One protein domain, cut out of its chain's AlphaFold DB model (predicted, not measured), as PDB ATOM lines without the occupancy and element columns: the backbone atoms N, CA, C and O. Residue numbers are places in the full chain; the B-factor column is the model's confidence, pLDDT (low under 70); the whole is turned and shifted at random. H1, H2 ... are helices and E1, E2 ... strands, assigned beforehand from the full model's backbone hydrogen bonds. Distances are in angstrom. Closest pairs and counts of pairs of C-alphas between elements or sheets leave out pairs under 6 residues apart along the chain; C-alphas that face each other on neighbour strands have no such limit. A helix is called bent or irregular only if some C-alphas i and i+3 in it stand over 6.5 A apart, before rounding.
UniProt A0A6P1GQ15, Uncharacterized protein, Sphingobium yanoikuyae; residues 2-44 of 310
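This is residues 2 to 44 of the 310 residues of an uncharacterized protein of Sphingobium yanoikuyae (UniProt A0A6P1GQ15). A small hairpin of two strands, E1 and E2, sits at one end of a single long helix, H1, and residues 23 to 44, of which 23 to 43 belong to H1, stick out from it as a free arm. Together with the unnamed residues 2 to 7, which trail away from E1, the hairpin makes the crossbar of a rough T, with H1 as the stem. The printed part has 43 residues, with the order E1, E2, H1 along the chain; the two strands form one antiparallel sheet, and the class is mixed, helices and strands. The whole is extended, with a radius of gyration of the C-alphas of 15.6 A, and flat, spanning 46 by 31 by 7 A.

E1 is residues 8 to 11, 9.6 A from first to last C-alpha, and begins with C-alpha 8 at (-13.926, -13.500, 20.642). E2 is residues 16 to 19, 9.9 A long. H1 is residues 20 to 43, 34.4 A long, from C-alpha 20 at (-15.589, -16.022, 25.887) to C-alpha 43 at (-25.424, -19.158, 58.732).

E1 and E2 form a hairpin with a tight link, antiparallel, with 142 degrees between their directions. N 9 and O 18 are 2.9 A apart and N 18 and O 9 are 2.8 A apart, both within hydrogen-bond range. C-alphas 10 and 17 face each other at 4.3 A. E2 is joined to H1 by a tight link with 0 residues between them. The closest C-alphas of E1 and H1 are those of Leu 8 and Ile 20, 6.1 A apart, while the two centres are 24.4 A apart. In H1 every O i to N i+4 pair is within hydrogen-bond range, and H1 is not bent.

The two C-alphas farthest apart are those of Gly 12 and Gly 44, 46.4 A. The printed part has no cut, and neither link is long. The mean pLDDT of the printed part is 77.0; residues 2 to 6 and residue 12 are under 70.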
ATOM      1  N   SER A   2      -3.868  -1.311  29.955       41.62
ATOM      2  CA  SER A   2      -3.794  -2.717  29.543       41.62
ATOM      3  C   SER A   2      -4.999  -2.979  28.650       41.62
ATOM      4  O   SER A   2      -6.096  -3.170  29.169       41.62
ATOM      5  N   GLY A   3      -4.824  -2.884  27.331       48.19
ATOM      6  CA  GLY A   3      -5.808  -3.396  26.382       48.19
ATOM      7  C   GLY A   3      -5.754  -4.916  26.451       48.19
ATOM      8  O   GLY A   3      -4.804  -5.504  25.953       48.19
ATOM      9  N   GLY A   4      -6.691  -5.521  27.178       50.38
ATOM     10  CA  GLY A   4      -6.889  -6.963  27.127       50.38
ATOM     11  C   GLY A   4      -7.591  -7.294  25.818       50.38
ATOM     12  O   GLY A   4      -8.667  -6.755  25.567       50.38
ATOM     13  N   ASP A   5      -6.961  -8.119  24.985       59.28
ATOM     14  CA  ASP A   5      -7.639  -8.792  23.879       59.28
ATOM     15  C   ASP A   5      -8.672  -9.747  24.491       59.28
ATOM     16  O   ASP A   5      -8.324 -10.834  24.946       59.28
ATOM     17  N   ASP A   6      -9.929  -9.303  24.565       65.44
ATOM     18  CA  ASP A   6     -11.060 -10.152  24.943       65.44
ATOM     19  C   ASP A   6     -11.220 -11.253  23.870       65.44
ATOM     20  O   ASP A   6     -11.339 -10.968  22.674       65.44
ATOM     21  N   LEU A   7     -11.223 -12.520  24.285       77.75
ATOM     22  CA  LEU A   7     -11.221 -13.673  23.386       77.75
ATOM     23  C   LEU A   7     -12.601 -13.848  22.725       77.75
ATOM     24  O   LEU A   7     -13.568 -14.296  23.347       77.75
ATOM     25  N   LEU A   8     -12.702 -13.462  21.449       77.06
ATOM     26  CA  LEU A   8     -13.926 -13.500  20.642       77.06
ATOM     27  C   LEU A   8     -13.923 -14.713  19.702       77.06
ATOM     28  O   LEU A   8     -13.018 -14.867  18.883       77.06
ATOM     29  N   VAL A   9     -14.959 -15.550  19.774       80.50
ATOM     30  CA  VAL A   9     -15.141 -16.715  18.894       80.50
ATOM     31  C   VAL A   9     -16.400 -16.550  18.056       80.50
ATOM     32  O   VAL A   9     -17.474 -16.277  18.581       80.50
ATOM     33  N   TRP A  10     -16.268 -16.708  16.739       74.69
ATOM     34  CA  TRP A  10     -17.397 -16.705  15.810       74.69
ATOM     35  C   TRP A  10     -18.196 -18.004  15.930       74.69
ATOM     36  O   TRP A  10     -17.622 -19.090  15.825       74.69
ATOM     37  N   VAL A  11     -19.510 -17.901  16.119       79.75
ATOM     38  CA  VAL A  11     -20.409 -19.059  16.200       79.75
ATOM     39  C   VAL A  11     -21.389 -18.997  15.033       79.75
ATOM     40  O   VAL A  11     -22.281 -18.154  15.012       79.75
ATOM     41  N   GLY A  12     -21.216 -19.899  14.060       66.75
ATOM     42  CA  GLY A  12     -21.970 -19.899  12.799       66.75
ATOM     43  C   GLY A  12     -23.484 -20.052  12.963       66.75
ATOM     44  O   GLY A  12     -24.235 -19.446  12.209       66.75
ATOM     45  N   ASP A  13     -23.936 -20.769  13.992       75.75
ATOM     46  CA  ASP A  13     -25.369 -20.944  14.282       75.75
ATOM     47  C   ASP A  13     -26.037 -19.668  14.825       75.75
ATOM     48  O   ASP A  13     -27.256 -19.523  14.754       75.75
ATOM     49  N   LEU A  14     -25.247 -18.741  15.380       74.50
ATOM     50  CA  LEU A  14     -25.706 -17.453  15.911       74.50
ATOM     51  C   LEU A  14     -25.412 -16.285  14.959       74.50
ATOM     52  O   LEU A  14     -25.815 -15.161  15.257       74.50
ATOM     53  N   ASP A  15     -24.689 -16.550  13.863       80.31
ATOM     54  CA  ASP A  15     -24.165 -15.566  12.905       80.31
ATOM     55  C   ASP A  15     -23.517 -14.348  13.603       80.31
ATOM     56  O   ASP A  15     -23.720 -13.191  13.229       80.31
ATOM     57  N   ASN A  16     -22.799 -14.596  14.711       76.94
ATOM     58  CA  ASN A  16     -22.237 -13.543  15.559       76.94
ATOM     59  C   ASN A  16     -20.977 -13.993  16.326       76.94
ATOM     60  O   ASN A  16     -20.730 -15.185  16.532       76.94
ATOM     61  N   TYR A  17     -20.186 -13.019  16.789       75.62
ATOM     62  CA  TYR A  17     -19.049 -13.229  17.685       75.62
ATOM     63  C   TYR A  17     -19.505 -13.309  19.144       75.62
ATOM     64  O   TYR A  17     -20.226 -12.447  19.646       75.62
ATOM     65  N   VAL A  18     -19.015 -14.322  19.848       76.81
ATOM     66  CA  VAL A  18     -19.246 -14.544  21.271       76.81
ATOM     67  C   VAL A  18     -17.965 -14.231  22.042       76.81
ATOM     68  O   VAL A  18     -16.904 -14.776  21.749       76.81
ATOM     69  N   ASN A  19     -18.066 -13.358  23.043       81.31
ATOM     70  CA  ASN A  19     -16.956 -13.011  23.930       81.31
ATOM     71  C   ASN A  19     -16.835 -14.058  25.046       81.31
ATOM     72  O   ASN A  19     -17.628 -14.068  25.991       81.31
ATOM     73  N   ILE A  20     -15.843 -14.940  24.930       76.00
ATOM     74  CA  ILE A  20     -15.589 -16.022  25.887       76.00
ATOM     75  C   ILE A  20     -15.156 -15.457  27.237       76.00
ATOM     76  O   ILE A  20     -15.575 -15.975  28.265       76.00
ATOM     77  N   ASP A  21     -14.414 -14.352  27.271       75.38
ATOM     78  CA  ASP A  21     -14.029 -13.716  28.532       75.38
ATOM     79  C   ASP A  21     -15.214 -13.045  29.228       75.38
ATOM     80  O   ASP A  21     -15.264 -12.969  30.455       75.38
ATOM     81  N   ALA A  22     -16.208 -12.564  28.481       75.12
ATOM     82  CA  ALA A  22     -17.471 -12.106  29.050       75.12
ATOM     83  C   ALA A  22     -18.288 -13.275  29.623       75.12
ATOM     84  O   ALA A  22     -18.845 -13.130  30.710       75.12
ATOM     85  N   ILE A  23     -18.307 -14.430  28.946       76.50
ATOM     86  CA  ILE A  23     -18.956 -15.654  29.444       76.50
ATOM     87  C   ILE A  23     -18.236 -16.192  30.679       76.50
ATOM     88  O   ILE A  23     -18.883 -16.449  31.684       76.50
ATOM     89  N   ASN A  24     -16.908 -16.294  30.664       79.31
ATOM     90  CA  ASN A  24     -16.122 -16.745  31.811       79.31
ATOM     91  C   ASN A  24     -16.316 -15.818  33.014       79.31
ATOM     92  O   ASN A  24     -16.529 -16.297  34.123       79.31
ATOM     93  N   ARG A  25     -16.330 -14.495  32.800       79.31
ATOM     94  CA  ARG A  25     -16.666 -13.523  33.854       79.31
ATOM     95  C   ARG A  25     -18.103 -13.682  34.353       79.31
ATOM     96  O   ARG A  25     -18.343 -13.473  35.537       79.31
ATOM     97  N   ALA A  26     -19.061 -14.002  33.484       76.25
ATOM     98  CA  ALA A  26     -20.451 -14.231  33.877       76.25
ATOM     99  C   ALA A  26     -20.609 -15.534  34.678       76.25
ATOM    100  O   ALA A  26     -21.219 -15.505  35.741       76.25
ATOM    101  N   ASN A  27     -19.985 -16.626  34.232       79.75
ATOM    102  CA  ASN A  27     -19.979 -17.916  34.923       79.75
ATOM    103  C   ASN A  27     -19.296 -17.808  36.290       79.75
ATOM    104  O   ASN A  27     -19.851 -18.257  37.283       79.75
ATOM    105  N   GLN A  28     -18.143 -17.132  36.371       80.69
ATOM    106  CA  GLN A  28     -17.467 -16.872  37.647       80.69
ATOM    107  C   GLN A  28     -18.353 -16.072  38.607       80.69
ATOM    108  O   GLN A  28     -18.438 -16.407  39.782       80.69
ATOM    109  N   ARG A  29     -19.065 -15.049  38.117       79.75
ATOM    110  CA  ARG A  29     -20.026 -14.301  38.945       79.75
ATOM    111  C   ARG A  29     -21.183 -15.176  39.414       79.75
ATOM    112  O   ARG A  29     -21.603 -15.047  40.555       79.75
ATOM    113  N   GLU A  30     -21.699 -16.053  38.557       82.44
ATOM    114  CA  GLU A  30     -22.781 -16.970  38.921       82.44
ATOM    115  C   GLU A  30     -22.325 -17.997  39.971       82.44
ATOM    116  O   GLU A  30     -23.037 -18.235  40.946       82.44
ATOM    117  N   GLU A  31     -21.112 -18.537  39.833       84.94
ATOM    118  CA  GLU A  31     -20.479 -19.417  40.820       84.94
ATOM    119  C   GLU A  31     -20.242 -18.701  42.157       84.94
ATOM    120  O   GLU A  31     -20.585 -19.235  43.215       84.94
ATOM    121  N   GLU A  32     -19.722 -17.472  42.130       83.69
ATOM    122  CA  GLU A  32     -19.533 -16.633  43.317       83.69
ATOM    123  C   GLU A  32     -20.868 -16.314  44.009       83.69
ATOM    124  O   GLU A  32     -20.981 -16.408  45.235       83.69
ATOM    125  N   GLU A  33     -21.912 -15.983  43.243       83.50
ATOM    126  CA  GLU A  33     -23.257 -15.754  43.771       83.50
ATOM    127  C   GLU A  33     -23.867 -17.025  44.371       83.50
ATOM    128  O   GLU A  33     -24.526 -16.961  45.414       83.50
ATOM    129  N   ALA A  34     -23.669 -18.180  43.735       82.69
ATOM    130  CA  ALA A  34     -24.141 -19.464  44.236       82.69
ATOM    131  C   ALA A  34     -23.434 -19.844  45.546       82.69
ATOM    132  O   ALA A  34     -24.110 -20.198  46.519       82.69
ATOM    133  N   ALA A  35     -22.110 -19.685  45.605       86.12
ATOM    134  CA  ALA A  35     -21.309 -19.909  46.805       86.12
ATOM    135  C   ALA A  35     -21.745 -18.983  47.950       86.12
ATOM    136  O   ALA A  35     -21.984 -19.442  49.068       86.12
ATOM    137  N   LEU A  36     -21.959 -17.695  47.667       83.38
ATOM    138  CA  LEU A  36     -22.465 -16.736  48.647       83.38
ATOM    139  C   LEU A  36     -23.865 -17.116  49.151       83.38
ATOM    140  O   LEU A  36     -24.138 -17.056  50.349       83.38
ATOM    141  N   ARG A  37     -24.779 -17.522  48.261       84.69
ATOM    142  CA  ARG A  37     -26.128 -17.965  48.660       84.69
ATOM    143  C   ARG A  37     -26.070 -19.201  49.549       84.69
ATOM    144  O   ARG A  37     -26.858 -19.289  50.493       84.69
ATOM    145  N   GLN A  38     -25.173 -20.139  49.257       86.56
ATOM    146  CA  GLN A  38     -24.942 -21.299  50.109       86.56
ATOM    147  C   GLN A  38     -24.424 -20.867  51.486       86.56
ATOM    148  O   GLN A  38     -25.005 -21.246  52.499       86.56
ATOM    149  N   GLU A  39     -23.424 -19.992  51.527       85.88
ATOM    150  CA  GLU A  39     -22.838 -19.479  52.766       85.88
ATOM    151  C   GLU A  39     -23.870 -18.760  53.660       85.88
ATOM    152  O   GLU A  39     -23.909 -18.945  54.878       85.88
ATOM    153  N   LEU A  40     -24.765 -17.969  53.058       85.56
ATOM    154  CA  LEU A  40     -25.855 -17.303  53.777       85.56
ATOM    155  C   LEU A  40     -26.881 -18.298  54.336       85.56
ATOM    156  O   LEU A  40     -27.419 -18.073  55.422       85.56
ATOM    157  N   ARG A  41     -27.157 -19.394  53.617       84.81
ATOM    158  CA  ARG A  41     -28.039 -20.468  54.103       84.81
ATOM    159  C   ARG A  41     -27.418 -21.231  55.266       84.81
ATOM    160  O   ARG A  41     -28.140 -21.564  56.197       84.81
ATOM    161  N   GLU A  42     -26.109 -21.470  55.227       86.12
ATOM    162  CA  GLU A  42     -25.374 -22.147  56.302       86.12
ATOM    163  C   GLU A  42     -25.405 -21.353  57.613       86.12
ATOM    164  O   GLU A  42     -25.569 -21.935  58.681       86.12
ATOM    165  N   ILE A  43     -25.291 -20.021  57.545       84.69
ATOM    166  CA  ILE A  43     -25.424 -19.158  58.732       84.69
ATOM    167  C   ILE A  43     -26.876 -19.141  59.237       84.69
ATOM    168  O   ILE A  43     -27.108 -19.149  60.445       84.69
ATOM    169  N   GLY A  44     -27.849 -19.118  58.324       86.00
ATOM    170  CA  GLY A  44     -29.265 -19.290  58.645       86.00
ATOM    171  C   GLY A  44     -29.888 -18.148  59.459       86.00
ATOM    172  O   GLY A  44     -29.607 -16.961  59.242       86.00
TER     173      GLY A  44